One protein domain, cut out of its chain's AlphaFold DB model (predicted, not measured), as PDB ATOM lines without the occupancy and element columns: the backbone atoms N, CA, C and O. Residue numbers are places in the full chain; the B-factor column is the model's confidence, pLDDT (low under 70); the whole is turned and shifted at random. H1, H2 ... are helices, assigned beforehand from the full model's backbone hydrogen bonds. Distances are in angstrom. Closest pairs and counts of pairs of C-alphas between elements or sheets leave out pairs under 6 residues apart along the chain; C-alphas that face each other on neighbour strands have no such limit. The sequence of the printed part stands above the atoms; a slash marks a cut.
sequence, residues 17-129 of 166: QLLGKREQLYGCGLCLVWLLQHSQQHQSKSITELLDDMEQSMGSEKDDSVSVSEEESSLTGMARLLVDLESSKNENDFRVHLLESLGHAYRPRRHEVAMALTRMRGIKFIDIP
ATOM      1  N   GLN A  17     368.673 131.538 347.619       66.25
ATOM      2  CA  GLN A  17     369.413 130.800 346.590       66.25
ATOM      3  C   GLN A  17     369.614 131.589 345.280       66.25
ATOM      4  O   GLN A  17     370.530 131.279 344.520       66.25
ATOM      5  N   LEU A  18     368.791 132.618 345.044       62.44
ATOM      6  CA  LEU A  18     368.829 133.511 343.883       62.44
ATOM      7  C   LEU A  18     369.425 134.893 344.220       62.44
ATOM      8  O   LEU A  18     369.577 135.735 343.330       62.44
ATOM      9  N   LEU A  19     369.788 135.150 345.487       55.97
ATOM     10  CA  LEU A  19     370.422 136.408 345.886       55.97
ATOM     11  C   LEU A  19     371.789 136.543 345.201       55.97
ATOM     12  O   LEU A  19     372.683 135.720 345.380       55.97
ATOM     13  N   GLY A  20     371.941 137.604 344.404       59.69
ATOM     14  CA  GLY A  20     373.176 137.913 343.677       59.69
ATOM     15  C   GLY A  20     373.252 137.371 342.247       59.69
ATOM     16  O   GLY A  20     374.243 137.640 341.579       59.69
ATOM     17  N   LYS A  21     372.223 136.666 341.755       69.75
ATOM     18  CA  LYS A  21     372.185 136.087 340.401       69.75
ATOM     19  C   LYS A  21     371.013 136.650 339.599       69.75
ATOM     20  O   LYS A  21     370.028 135.961 339.334       69.75
ATOM     21  N   ARG A  22     371.094 137.936 339.248       71.06
ATOM     22  CA  ARG A  22     370.027 138.642 338.505       71.06
ATOM     23  C   ARG A  22     369.720 137.954 337.177       71.06
ATOM     24  O   ARG A  22     368.573 137.877 336.761       71.06
ATOM     25  N   GLU A  23     370.743 137.380 336.579       72.94
ATOM     26  CA  GLU A  23     370.726 136.633 335.335       72.94
ATOM     27  C   GLU A  23     369.917 135.322 335.443       72.94
ATOM     28  O   GLU A  23     369.248 134.897 334.501       72.94
ATOM     29  N   GLN A  24     369.882 134.692 336.625       77.06
ATOM     30  CA  GLN A  24     369.011 133.535 336.871       77.06
ATOM     31  C   GLN A  24     367.538 133.930 337.024       77.06
ATOM     32  O   GLN A  24     366.662 133.131 336.702       77.06
ATOM     33  N   LEU A  25     367.238 135.158 337.466       82.50
ATOM     34  CA  LEU A  25     365.855 135.644 337.528       82.50
ATOM     35  C   LEU A  25     365.255 135.795 336.126       82.50
ATOM     36  O   LEU A  25     364.096 135.435 335.931       82.50
ATOM     37  N   TYR A  26     366.052 136.248 335.151       82.12
ATOM     38  CA  TYR A  26     365.650 136.252 333.742       82.12
ATOM     39  C   TYR A  26     365.351 134.836 333.243       82.12
ATOM     40  O   TYR A  26     364.305 134.611 332.636       82.12
ATOM     41  N   GLY A  27     366.213 133.870 333.577       84.88
ATOM     42  CA  GLY A  27     365.977 132.458 333.282       84.88
ATOM     43  C   GLY A  27     364.668 131.935 333.879       84.88
ATOM     44  O   GLY A  27     363.857 131.345 333.168       84.88
ATOM     45  N   CYS A  28     364.409 132.214 335.161       88.12
ATOM     46  CA  CYS A  28     363.148 131.865 335.823       88.12
ATOM     47  C   CYS A  28     361.934 132.479 335.117       88.12
ATOM     48  O   CYS A  28     360.953 131.777 334.880       88.12
ATOM     49  N   GLY A  29     361.993 133.767 334.769       86.62
ATOM     50  CA  GLY A  29     360.914 134.451 334.055       86.62
ATOM     51  C   GLY A  29     360.611 133.799 332.705       86.62
ATOM     52  O   GLY A  29     359.455 133.512 332.405       86.62
ATOM     53  N   LEU A  30     361.650 133.483 331.931       86.81
ATOM     54  CA  LEU A  30     361.509 132.819 330.638       86.81
ATOM     55  C   LEU A  30     360.882 131.421 330.768       86.81
ATOM     56  O   LEU A  30     359.929 131.098 330.056       86.81
ATOM     57  N   CYS A  31     361.356 130.620 331.725       90.56
ATOM     58  CA  CYS A  31     360.774 129.316 332.039       90.56
ATOM     59  C   CYS A  31     359.288 129.418 332.417       90.56
ATOM     60  O   CYS A  31     358.485 128.586 332.004       90.56
ATOM     61  N   LEU A  32     358.895 130.447 333.172       90.75
ATOM     62  CA  LEU A  32     357.499 130.657 333.552       90.75
ATOM     63  C   LEU A  32     356.615 131.051 332.374       90.75
ATOM     64  O   LEU A  32     355.518 130.513 332.247       90.75
ATOM     65  N   VAL A  33     357.081 131.948 331.503       88.69
ATOM     66  CA  VAL A  33     356.351 132.310 330.278       88.69
ATOM     67  C   VAL A  33     356.122 131.067 329.417       88.69
ATOM     68  O   VAL A  33     354.996 130.821 328.981       88.69
ATOM     69  N   TRP A  34     357.156 130.236 329.251       91.00
ATOM     70  CA  TRP A  34     357.045 128.958 328.550       91.00
ATOM     71  C   TRP A  34     356.024 128.027 329.213       91.00
ATOM     72  O   TRP A  34     355.116 127.552 328.535       91.00
ATOM     73  N   LEU A  35     356.096 127.827 330.533       91.81
ATOM     74  CA  LEU A  35     355.159 126.968 331.271       91.81
ATOM     75  C   LEU A  35     353.710 127.443 331.141       91.81
ATOM     76  O   LEU A  35     352.813 126.628 330.930       91.81
ATOM     77  N   LEU A  36     353.461 128.750 331.242       89.12
ATOM     78  CA  LEU A  36     352.119 129.311 331.102       89.12
ATOM     79  C   LEU A  36     351.570 129.075 329.697       89.12
ATOM     80  O   LEU A  36     350.439 128.616 329.562       89.12
ATOM     81  N   GLN A  37     352.373 129.309 328.661       87.75
ATOM     82  CA  GLN A  37     351.965 129.043 327.285       87.75
ATOM     83  C   GLN A  37     351.755 127.543 327.025       87.75
ATOM     84  O   GLN A  37     350.748 127.157 326.427       87.75
ATOM     85  N   HIS A  38     352.662 126.688 327.499       90.31
ATOM     86  CA  HIS A  38     352.585 125.240 327.312       90.31
ATOM     87  C   HIS A  38     351.378 124.648 328.052       90.31
ATOM     88  O   HIS A  38     350.646 123.825 327.505       90.31
ATOM     89  N   SER A  39     351.084 125.135 329.261       89.88
ATOM     90  CA  SER A  39     349.920 124.692 330.042       89.88
ATOM     91  C   SER A  39     348.584 124.988 329.349       89.88
ATOM     92  O   SER A  39     347.669 124.170 329.413       89.88
ATOM     93  N   GLN A  40     348.469 126.102 328.612       87.69
ATOM     94  CA  GLN A  40     347.266 126.413 327.826       87.69
ATOM     95  C   GLN A  40     347.017 125.403 326.700       87.69
ATOM     96  O   GLN A  40     345.861 125.137 326.368       87.69
ATOM     97  N   GLN A  41     348.085 124.836 326.133       87.44
ATOM     98  CA  GLN A  41     348.025 123.813 325.084       87.44
ATOM     99  C   GLN A  41     347.824 122.401 325.663       87.44
ATOM    100  O   GLN A  41     347.318 121.515 324.975       87.44
ATOM    101  N   HIS A  42     348.166 122.202 326.939       88.25
ATOM    102  CA  HIS A  42     348.162 120.911 327.628       88.25
ATOM    103  C   HIS A  42     347.458 120.978 328.991       88.25
ATOM    104  O   HIS A  42     348.026 120.620 330.019       88.25
ATOM    105  N   GLN A  43     346.190 121.400 329.002       85.31
ATOM    106  CA  GLN A  43     345.421 121.638 330.238       85.31
ATOM    107  C   GLN A  43     345.205 120.391 331.110       85.31
ATOM    108  O   GLN A  43     344.817 120.523 332.265       85.31
ATOM    109  N   SER A  44     345.429 119.189 330.572       86.31
ATOM    110  CA  SER A  44     345.326 117.929 331.312       86.31
ATOM    111  C   SER A  44     346.600 117.546 332.067       86.31
ATOM    112  O   SER A  44     346.558 116.608 332.859       86.31
ATOM    113  N   LYS A  45     347.732 118.213 331.804       88.25
ATOM    114  CA  LYS A  45     349.009 117.903 332.452       88.25
ATOM    115  C   LYS A  45     349.075 118.522 333.845       88.25
ATOM    116  O   LYS A  45     348.671 119.662 334.070       88.25
ATOM    117  N   SER A  46     349.640 117.771 334.779       88.94
ATOM    118  CA  SER A  46     350.014 118.258 336.101       88.94
ATOM    119  C   SER A  46     351.205 119.217 336.028       88.94
ATOM    120  O   SER A  46     351.987 119.217 335.079       88.94
ATOM    121  N   ILE A  47     351.394 120.010 337.086       88.38
ATOM    122  CA  ILE A  47     352.546 120.921 337.212       88.38
ATOM    123  C   ILE A  47     353.868 120.154 337.088       88.38
ATOM    124  O   ILE A  47     354.812 120.647 336.479       88.38
ATOM    125  N   THR A  48     353.946 118.953 337.668       90.19
ATOM    126  CA  THR A  48     355.155 118.126 337.618       90.19
ATOM    127  C   THR A  48     355.479 117.713 336.187       90.19
ATOM    128  O   THR A  48     356.625 117.869 335.782       90.19
ATOM    129  N   GLU A  49     354.479 117.277 335.418       91.25
ATOM    130  CA  GLU A  49     354.654 116.906 334.007       91.25
ATOM    131  C   GLU A  49     355.050 118.119 333.158       91.25
ATOM    132  O   GLU A  49     355.984 118.031 332.371       91.25
ATOM    133  N   LEU A  50     354.429 119.283 333.381       91.56
ATOM    134  CA  LEU A  50     354.806 120.522 332.690       91.56
ATOM    135  C   LEU A  50     356.261 120.934 332.981       91.56
ATOM    136  O   LEU A  50     356.964 121.415 332.093       91.56
ATOM    137  N   LEU A  51     356.728 120.747 334.220       91.88
ATOM    138  CA  LEU A  51     358.126 120.986 334.589       91.88
ATOM    139  C   LEU A  51     359.074 119.957 333.951       91.88
ATOM    140  O   LEU A  51     360.184 120.336 333.579       91.88
ATOM    141  N   ASP A  52     358.655 118.694 333.809       91.50
ATOM    142  CA  ASP A  52     359.420 117.662 333.094       91.50
ATOM    143  C   ASP A  52     359.564 118.015 331.608       91.50
ATOM    144  O   ASP A  52     360.672 117.963 331.073       91.50
ATOM    145  N   ASP A  53     358.476 118.430 330.953       91.38
ATOM    146  CA  ASP A  53     358.483 118.840 329.542       91.38
ATOM    147  C   ASP A  53     359.423 120.030 329.309       91.38
ATOM    148  O   ASP A  53     360.188 120.059 328.344       91.38
ATOM    149  N   MET A  54     359.406 121.005 330.221       91.88
ATOM    150  CA  MET A  54     360.294 122.165 330.172       91.88
ATOM    151  C   MET A  54     361.774 121.753 330.270       91.88
ATOM    152  O   MET A  54     362.618 122.261 329.531       91.88
ATOM    153  N   GLU A  55     362.115 120.830 331.176       89.12
ATOM    154  CA  GLU A  55     363.486 120.314 331.305       89.12
ATOM    155  C   GLU A  55     363.940 119.522 330.076       89.12
ATOM    156  O   GLU A  55     365.116 119.601 329.700       89.12
ATOM    157  N   GLN A  56     363.018 118.797 329.441       87.81
ATOM    158  CA  GLN A  56     363.264 118.086 328.189       87.81
ATOM    159  C   GLN A  56     363.479 119.058 327.022       87.81
ATOM    160  O   GLN A  56     364.445 118.892 326.280       87.81
ATOM    161  N   SER A  57     362.664 120.115 326.901       85.62
ATOM    162  CA  SER A  57     362.826 121.155 325.868       85.62
ATOM    163  C   SER A  57     364.178 121.880 325.983       85.62
ATOM    164  O   SER A  57     364.853 122.123 324.982       85.62
ATOM    165  N   MET A  58     364.671 122.105 327.207       83.19
ATOM    166  CA  MET A  58     366.020 122.645 327.437       83.19
ATOM    167  C   MET A  58     367.165 121.672 327.093       83.19
ATOM    168  O   MET A  58     368.332 122.035 327.237       83.19
ATOM    169  N   GLY A  59     366.879 120.451 326.635       70.69
ATOM    170  CA  GLY A  59     367.898 119.504 326.191       70.69
ATOM    171  C   GLY A  59     368.693 118.889 327.337       70.69
ATOM    172  O   GLY A  59     369.916 118.814 327.271       70.69
ATOM    173  N   SER A  60     368.012 118.423 328.385       59.19
ATOM    174  CA  SER A  60     368.594 117.468 329.337       59.19
ATOM    175  C   SER A  60     368.782 116.085 328.687       59.19
ATOM    176  O   SER A  60     368.278 115.081 329.193       59.19
ATOM    177  N   GLU A  61     369.496 115.998 327.569       52.06
ATOM    178  CA  GLU A  61     369.976 114.706 327.098       52.06
ATOM    179  C   GLU A  61     371.318 114.434 327.764       52.06
ATOM    180  O   GLU A  61     372.286 115.180 327.625       52.06
ATOM    181  N   LYS A  62     371.337 113.346 328.536       48.78
ATOM    182  CA  LYS A  62     372.525 112.637 329.015       48.78
ATOM    183  C   LYS A  62     373.289 112.027 327.827       48.78
ATOM    184  O   LYS A  62     373.594 110.839 327.841       48.78
ATOM    185  N   ASP A  63     373.524 112.803 326.778       44.34
ATOM    186  CA  ASP A  63     374.318 112.366 325.644       44.34
ATOM    187  C   ASP A  63     375.787 112.615 325.984       44.34
ATOM    188  O   ASP A  63     376.330 113.709 325.846       44.34
ATOM    189  N   ASP A  64     376.410 111.543 326.470       48.31
ATOM    190  CA  ASP A  64     377.798 111.375 326.918       48.31
ATOM    191  C   ASP A  64     378.882 111.691 325.853       48.31
ATOM    192  O   ASP A  64     380.009 111.208 325.952       48.31
ATOM    193  N   SER A  65     378.598 112.472 324.803       50.47
ATOM    194  CA  SER A  65     379.484 112.545 323.627       50.47
ATOM    195  C   SER A  65     380.112 113.899 323.296       50.47
ATOM    196  O   SER A  65     381.036 113.920 322.482       50.47
ATOM    197  N   VAL A  66     379.746 115.013 323.943       54.97
ATOM    198  CA  VAL A  66     380.458 116.290 323.738       54.97
ATOM    199  C   VAL A  66     380.560 117.070 325.047       54.97
ATOM    200  O   VAL A  66     379.560 117.494 325.617       54.97
ATOM    201  N   SER A  67     381.791 117.286 325.517       51.03
ATOM    202  CA  SER A  67     382.117 118.153 326.655       51.03
ATOM    203  C   SER A  67     381.973 119.623 326.253       51.03
ATOM    204  O   SER A  67     382.949 120.343 326.065       51.03
ATOM    205  N   VAL A  68     380.730 120.055 326.072       56.09
ATOM    206  CA  VAL A  68     380.385 121.471 325.940       56.09
ATOM    207  C   VAL A  68     380.464 122.103 327.330       56.09
ATOM    208  O   VAL A  68     380.075 121.478 328.320       56.09
ATOM    209  N   SER A  69     380.999 123.320 327.425       60.38
ATOM    210  CA  SER A  69     381.086 124.034 328.704       60.38
ATOM    211  C   SER A  69     379.691 124.208 329.332       60.38
ATOM    212  O   SER A  69     378.693 124.357 328.622       60.38
ATOM    213  N   GLU A  70     379.593 124.182 330.668       61.59
ATOM    214  CA  GLU A  70     378.303 124.320 331.375       61.59
ATOM    215  C   GLU A  70     377.564 125.618 330.989       61.59
ATOM    216  O   GLU A  70     376.333 125.655 330.941       61.59
ATOM    217  N   GLU A  71     378.315 126.669 330.651       62.44
ATOM    218  CA  GLU A  71     377.790 127.963 330.213       62.44
ATOM    219  C   GLU A  71     377.158 127.892 328.813       62.44
ATOM    220  O   GLU A  71     376.032 128.359 328.622       62.44
ATOM    221  N   GLU A  72     377.818 127.242 327.851       62.00
ATOM    222  CA  GLU A  72     377.289 127.050 326.492       62.00
ATOM    223  C   GLU A  72     376.083 126.097 326.477       62.00
ATOM    224  O   GLU A  72     375.112 126.336 325.754       62.00
ATOM    225  N   SER A  73     376.092 125.055 327.315       64.38
ATOM    226  CA  SER A  73     374.945 124.150 327.481       64.38
ATOM    227  C   SER A  73     373.730 124.879 328.074       64.38
ATOM    228  O   SER A  73     372.605 124.726 327.588       64.38
ATOM    229  N   SER A  74     373.956 125.739 329.075       64.81
ATOM    230  CA  SER A  74     372.915 126.574 329.683       64.81
ATOM    231  C   SER A  74     372.281 127.535 328.672       64.81
ATOM    232  O   SER A  74     371.055 127.585 328.565       64.81
ATOM    233  N   LEU A  75     373.094 128.274 327.910       67.69
ATOM    234  CA  LEU A  75     372.614 129.205 326.880       67.69
ATOM    235  C   LEU A  75     371.843 128.485 325.766       67.69
ATOM    236  O   LEU A  75     370.787 128.958 325.346       67.69
ATOM    237  N   THR A  76     372.316 127.310 325.340       73.44
ATOM    238  CA  THR A  76     371.647 126.497 324.311       73.44
ATOM    239  C   THR A  76     370.263 126.027 324.768       73.44
ATOM    240  O   THR A  76     369.309 126.064 323.988       73.44
ATOM    241  N   GLY A  77     370.120 125.631 326.037       77.50
ATOM    242  CA  GLY A  77     368.832 125.231 326.609       77.50
ATOM    243  C   GLY A  77     367.827 126.385 326.692       77.50
ATOM    244  O   GLY A  77     366.675 126.229 326.290       77.50
ATOM    245  N   MET A  78     368.259 127.565 327.148       82.25
ATOM    246  CA  MET A  78     367.380 128.740 327.229       82.25
ATOM    247  C   MET A  78     366.985 129.271 325.842       82.25
ATOM    248  O   MET A  78     365.841 129.677 325.645       82.25
ATOM    249  N   ALA A  79     367.894 129.215 324.861       79.56
ATOM    250  CA  ALA A  79     367.595 129.574 323.476       79.56
ATOM    251  C   ALA A  79     366.539 128.646 322.849       79.56
ATOM    252  O   ALA A  79     365.663 129.113 322.125       79.56
ATOM    253  N   ARG A  80     366.563 127.343 323.168       80.06
ATOM    254  CA  ARG A  80     365.540 126.385 322.712       80.06
ATOM    255  C   ARG A  80     364.142 126.727 323.220       80.06
ATOM    256  O   ARG A  80     363.212 126.768 322.420       80.06
ATOM    257  N   LEU A  81     364.007 127.069 324.506       83.12
ATOM    258  CA  LEU A  81     362.721 127.513 325.062       83.12
ATOM    259  C   LEU A  81     362.170 128.742 324.329       83.12
ATOM    260  O   LEU A  81     360.957 128.884 324.181       83.12
ATOM    261  N   LEU A  82     363.043 129.632 323.855       79.06
ATOM    262  CA  LEU A  82     362.622 130.799 323.086       79.06
ATOM    263  C   LEU A  82     362.152 130.464 321.686       79.06
ATOM    264  O   LEU A  82     361.127 130.992 321.271       79.06
ATOM    265  N   VAL A  83     362.835 129.565 320.984       78.81
ATOM    266  CA  VAL A  83     362.380 129.089 319.668       78.81
ATOM    267  C   VAL A  83     361.006 128.409 319.782       78.81
ATOM    268  O   VAL A  83     360.118 128.636 318.953       78.81
ATOM    269  N   ASP A  84     360.780 127.644 320.854       77.75
ATOM    270  CA  ASP A  84     359.466 127.058 321.149       77.75
ATOM    271  C   ASP A  84     358.400 128.141 321.398       77.75
ATOM    272  O   ASP A  84     357.257 128.028 320.943       77.75
ATOM    273  N   LEU A  85     358.770 129.231 322.079       75.75
ATOM    274  CA  LEU A  85     357.902 130.393 322.277       75.75
ATOM    275  C   LEU A  85     357.639 131.164 320.974       75.75
ATOM    276  O   LEU A  85     356.519 131.641 320.787       75.75
ATOM    277  N   GLU A  86     358.616 131.279 320.067       66.81
ATOM    278  CA  GLU A  86     358.533 132.000 318.783       66.81
ATOM    279  C   GLU A  86     357.466 131.433 317.839       66.81
ATOM    280  O   GLU A  86     356.813 132.187 317.114       66.81
ATOM    281  N   SER A  87     357.214 130.125 317.913       61.22
ATOM    282  CA  SER A  87     356.188 129.443 317.110       61.22
ATOM    283  C   SER A  87     354.743 129.839 317.479       61.22
ATOM    284  O   SER A  87     353.807 129.562 316.725       61.22
ATOM    285  N   SER A  88     354.537 130.515 318.619       57.78
ATOM    286  CA  SER A  88     353.247 131.098 319.025       57.78
ATOM    287  C   SER A  88     353.007 132.457 318.353       57.78
ATOM    288  O   SER A  88     353.937 133.165 317.990       57.78
ATOM    289  N   LYS A  89     351.759 132.836 318.078       55.09
ATOM    290  CA  LYS A  89     351.455 133.764 316.972       55.09
ATOM    291  C   LYS A  89     351.472 135.271 317.246       55.09
ATOM    292  O   LYS A  89     351.204 135.997 316.300       55.09
ATOM    293  N   ASN A  90     351.782 135.778 318.437       55.12
ATOM    294  CA  ASN A  90     351.625 137.214 318.709       55.12
ATOM    295  C   ASN A  90     352.800 137.814 319.502       55.12
ATOM    296  O   ASN A  90     353.312 137.178 320.414       55.12
ATOM    297  N   GLU A  91     353.137 139.064 319.148       56.94
ATOM    298  CA  GLU A  91     354.040 140.025 319.821       56.94
ATOM    299  C   GLU A  91     355.526 140.015 319.418       56.94
ATOM    300  O   GLU A  91     356.396 139.509 320.117       56.94
ATOM    301  N   ASN A  92     355.834 140.666 318.288       58.28
ATOM    302  CA  ASN A  92     357.204 140.834 317.786       58.28
ATOM    303  C   ASN A  92     358.095 141.756 318.653       58.28
ATOM    304  O   ASN A  92     359.298 141.528 318.695       58.28
ATOM    305  N   ASP A  93     357.545 142.745 319.371       60.47
ATOM    306  CA  ASP A  93     358.354 143.710 320.148       60.47
ATOM    307  C   ASP A  93     358.888 143.132 321.468       60.47
ATOM    308  O   ASP A  93     360.057 143.314 321.805       60.47
ATOM    309  N   PHE A  94     358.067 142.370 322.198       65.12
ATOM    310  CA  PHE A  94     358.505 141.677 323.416       65.12
ATOM    311  C   PHE A  94     359.637 140.683 323.117       65.12
ATOM    312  O   PHE A  94     360.573 140.526 323.898       65.12
ATOM    313  N   ARG A  95     359.581 140.048 321.945       62.53
ATOM    314  CA  ARG A  95     360.520 139.009 321.509       62.53
ATOM    315  C   ARG A  95     361.910 139.531 321.198       62.53
ATOM    316  O   ARG A  95     362.881 138.889 321.585       62.53
ATOM    317  N   VAL A  96     362.014 140.689 320.545       62.75
ATOM    318  CA  VAL A  96     363.314 141.312 320.247       62.75
ATOM    319  C   VAL A  96     364.042 141.650 321.548       62.75
ATOM    320  O   VAL A  96     365.197 141.270 321.713       62.75
ATOM    321  N   HIS A  97     363.343 142.231 322.525       63.41
ATOM    322  CA  HIS A  97     363.929 142.518 323.837       63.41
ATOM    323  C   HIS A  97     364.306 141.259 324.630       63.41
ATOM    324  O   HIS A  97     365.292 141.256 325.371       63.41
ATOM    325  N   LEU A  98     363.547 140.175 324.468       67.25
ATOM    326  CA  LEU A  98     363.827 138.890 325.106       67.25
ATOM    327  C   LEU A  98     365.074 138.216 324.501       67.25
ATOM    328  O   LEU A  98     365.908 137.699 325.243       67.25
ATOM    329  N   LEU A  99     365.240 138.296 323.176       66.50
ATOM    330  CA  LEU A  99     366.434 137.844 322.448       66.50
ATOM    331  C   LEU A  99     367.676 138.679 322.786       66.50
ATOM    332  O   LEU A  99     368.759 138.126 322.954       66.50
ATOM    333  N   GLU A 100     367.534 139.992 322.942       65.56
ATOM    334  CA  GLU A 100     368.627 140.870 323.386       65.56
ATOM    335  C   GLU A 100     369.063 140.563 324.829       65.56
ATOM    336  O   GLU A 100     370.238 140.688 325.171       65.56
ATOM    337  N   SER A 101     368.130 140.104 325.668       65.25
ATOM    338  CA  SER A 101     368.378 139.787 327.081       65.25
ATOM    339  C   SER A 101     368.897 138.361 327.316       65.25
ATOM    340  O   SER A 101     369.324 138.039 328.426       65.25
ATOM    341  N   LEU A 102     368.900 137.499 326.294       64.88
ATOM    342  CA  LEU A 102     369.306 136.089 326.400       64.88
ATOM    343  C   LEU A 102     370.753 135.884 326.832       64.88
ATOM    344  O   LEU A 102     371.046 134.917 327.531       64.88
ATOM    345  N   GLY A 103     371.649 136.801 326.450       65.06
ATOM    346  CA  GLY A 103     373.050 136.787 326.886       65.06
ATOM    347  C   GLY A 103     373.216 136.880 328.409       65.06
ATOM    348  O   GLY A 103     374.311 136.676 328.925       65.06
ATOM    349  N   HIS A 104     372.124 137.161 329.124       65.75
ATOM    350  CA  HIS A 104     372.046 137.278 330.571       65.75
ATOM    351  C   HIS A 104     371.066 136.276 331.197       65.75
ATOM    352  O   HIS A 104     370.695 136.456 332.351       65.75
ATOM    353  N   ALA A 105     370.605 135.248 330.480       73.56
ATOM    354  CA  ALA A 105     369.695 134.242 331.027       73.56
ATOM    355  C   ALA A 105     370.450 132.942 331.335       73.56
ATOM    356  O   ALA A 105     370.785 132.171 330.435       73.56
ATOM    357  N   TYR A 106     370.688 132.666 332.620       80.38
ATOM    358  CA  TYR A 106     371.196 131.355 333.038       80.38
ATOM    359  C   TYR A 106     370.052 130.386 333.287       80.38
ATOM    360  O   TYR A 106     369.005 130.772 333.808       80.38
ATOM    361  N   ARG A 107     370.300 129.109 332.990       84.81
ATOM    362  CA  ARG A 107     369.367 128.022 333.258       84.81
ATOM    363  C   ARG A 107     369.063 127.951 334.760       84.81
ATOM    364  O   ARG A 107     369.968 127.644 335.546       84.81
ATOM    365  N   PRO A 108     367.814 128.212 335.179       86.25
ATOM    366  CA  PRO A 108     367.419 128.046 336.567       86.25
ATOM    367  C   PRO A 108     367.257 126.561 336.893       86.25
ATOM    368  O   PRO A 108     367.016 125.715 336.026       86.25
ATOM    369  N   ARG A 109     367.356 126.225 338.175       86.38
ATOM    370  CA  ARG A 109     367.037 124.883 338.658       86.38
ATOM    371  C   ARG A 109     365.525 124.691 338.665       86.38
ATOM    372  O   ARG A 109     364.772 125.605 338.991       86.38
ATOM    373  N   ARG A 110     365.072 123.458 338.441       88.88
ATOM    374  CA  ARG A 110     363.648 123.084 338.495       88.88
ATOM    375  C   ARG A 110     362.895 123.644 339.700       88.88
ATOM    376  O   ARG A 110     361.794 124.169 339.567       88.88
ATOM    377  N   HIS A 111     363.487 123.526 340.889       87.81
ATOM    378  CA  HIS A 111     362.855 123.985 342.124       87.81
ATOM    379  C   HIS A 111     362.760 125.511 342.203       87.81
ATOM    380  O   HIS A 111     361.823 126.009 342.810       87.81
ATOM    381  N   GLU A 112     363.679 126.254 341.582       88.56
ATOM    382  CA  GLU A 112     363.627 127.719 341.506       88.56
ATOM    383  C   GLU A 112     362.447 128.157 340.634       88.56
ATOM    384  O   GLU A 112     361.660 129.006 341.052       88.56
ATOM    385  N   VAL A 113     362.250 127.493 339.491       90.19
ATOM    386  CA  VAL A 113     361.094 127.723 338.610       90.19
ATOM    387  C   VAL A 113     359.784 127.362 339.314       90.19
ATOM    388  O   VAL A 113     358.848 128.158 339.324       90.19
ATOM    389  N   ALA A 114     359.718 126.204 339.978       90.44
ATOM    390  CA  ALA A 114     358.535 125.794 340.739       90.44
ATOM    391  C   ALA A 114     358.221 126.763 341.898       90.44
ATOM    392  O   ALA A 114     357.063 127.104 342.155       90.44
ATOM    393  N   MET A 115     359.253 127.246 342.593       89.62
ATOM    394  CA  MET A 115     359.118 128.255 343.643       89.62
ATOM    395  C   MET A 115     358.618 129.595 343.109       89.62
ATOM    396  O   MET A 115     357.855 130.261 343.808       89.62
ATOM    397  N   ALA A 116     359.051 129.995 341.914       89.88
ATOM    398  CA  ALA A 116     358.594 131.218 341.273       89.88
ATOM    399  C   ALA A 116     357.131 131.079 340.818       89.88
ATOM    400  O   ALA A 116     356.309 131.941 341.122       89.88
ATOM    401  N   LEU A 117     356.773 129.940 340.211       89.75
ATOM    402  CA  LEU A 117     355.409 129.632 339.775       89.75
ATOM    403  C   LEU A 117     354.415 129.692 340.940       89.75
ATOM    404  O   LEU A 117     353.378 130.338 340.850       89.75
ATOM    405  N   THR A 118     354.752 129.064 342.067       87.88
ATOM    406  CA  THR A 118     353.892 129.034 343.266       87.88
ATOM    407  C   THR A 118     353.758 130.386 343.970       87.88
ATOM    408  O   THR A 118     352.822 130.579 344.744       87.88
ATOM    409  N   ARG A 119     354.665 131.334 343.708       86.88
ATOM    410  CA  ARG A 119     354.617 132.705 344.244       86.88
ATOM    411  C   ARG A 119     353.898 133.690 343.329       86.88
ATOM    412  O   ARG A 119     353.609 134.804 343.765       86.88
ATOM    413  N   MET A 120     353.612 133.308 342.088       85.81
ATOM    414  CA  MET A 120     352.964 134.194 341.137       85.81
ATOM    415  C   MET A 120     351.500 134.418 341.517       85.81
ATOM    416  O   MET A 120     350.703 133.486 341.643       85.81
ATOM    417  N   ARG A 121     351.135 135.687 341.703       82.75
ATOM    418  CA  ARG A 121     349.757 136.068 342.011       82.75
ATOM    419  C   ARG A 121     348.873 135.904 340.777       82.75
ATOM    420  O   ARG A 121     349.286 136.203 339.663       82.75
ATOM    421  N   GLY A 122     347.638 135.454 340.992       78.44
ATOM    422  CA  GLY A 122     346.642 135.301 339.928       78.44
ATOM    423  C   GLY A 122     346.628 133.933 339.239       78.44
ATOM    424  O   GLY A 122     345.701 133.672 338.473       78.44
ATOM    425  N   ILE A 123     347.571 133.029 339.543       79.56
ATOM    426  CA  ILE A 123     347.475 131.634 339.090       79.56
ATOM    427  C   ILE A 123     346.402 130.900 339.893       79.56
ATOM    428  O   ILE A 123     346.318 131.023 341.115       79.56
ATOM    429  N   LYS A 124     345.608 130.083 339.196       79.94
ATOM    430  CA  LYS A 124     344.732 129.087 339.809       79.94
ATOM    431  C   LYS A 124     345.191 127.704 339.386       79.94
ATOM    432  O   LYS A 124     345.203 127.394 338.198       79.94
ATOM    433  N   PHE A 125     345.533 126.879 340.364       78.62
ATOM    434  CA  PHE A 125     345.713 125.454 340.147       78.62
ATOM    435  C   PHE A 125     344.341 124.812 340.291       78.62
ATOM    436  O   PHE A 125     343.731 124.869 341.358       78.62
ATOM    437  N   ILE A 126     343.813 124.314 339.179       77.94
ATOM    438  CA  ILE A 126     342.576 123.544 339.192       77.94
ATOM    439  C   ILE A 126     342.985 122.121 339.537       77.94
ATOM    440  O   ILE A 126     343.771 121.520 338.804       77.94
ATOM    441  N   ASP A 127     342.469 121.597 340.646       67.81
ATOM    442  CA  ASP A 127     342.578 120.176 340.941       67.81
ATOM    443  C   ASP A 127     341.803 119.425 339.859       67.81
ATOM    444  O   ASP A 127     340.572 119.362 339.867       67.81
ATOM    445  N   ILE A 128     342.534 118.901 338.877       61.09
ATOM    446  CA  ILE A 128     341.989 117.911 337.959       61.09
ATOM    447  C   ILE A 128     341.747 116.690 338.839       61.09
ATOM    448  O   ILE A 128     342.715 116.209 339.441       61.09
ATOM    449  N   PRO A 129     340.499 116.205 338.970       55.06
ATOM    450  CA  PRO A 129     340.249 114.977 339.693       55.06
ATOM    451  C   PRO A 129     341.147 113.928 339.058       55.06
ATOM    452  O   PRO A 129     340.971 113.579 337.886       55.06
TER     453      PRO A 129
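This is residues 17 to 129 of the 166 residues of the protein "Hypothetical protein" of Attheya septentrionalis (UniProt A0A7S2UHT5). The longest helix, H1, runs through the middle; H2, H3 and H5 pack round it, and H4 folds back along H3. The 113 printed residues hold five named helices, H1 to H5: all helix. It is compact, radius of gyration of the C-alphas 14.4 A, spanning 44 by 35 by 32 A.

H1, residues 22 to 41, begins at C-alpha (370.027, 138.642, 338.505) and is 29.7 A long. H2 is 47 to 57, H3 70 to 86, H4 92 to 104 and H5 110 to 119, ending at C-alpha (354.617, 132.705, 344.244).

Hub H1 touches the other four, H4 only just with 3 C-alpha pairs. H3 and H4, in a bundle with H1, form a hairpin at a shallow tilt of 7 degrees, C-alphas 79 and 102 closest at 7.3 A. O i to N i+4 pairs are within hydrogen-bond range throughout H2, H3 and H5, 15 of 16 in H1, 6 of 9 in H4.

The printed part has no cut; link H2 to H3 is long; 43 residues have pLDDT under 70.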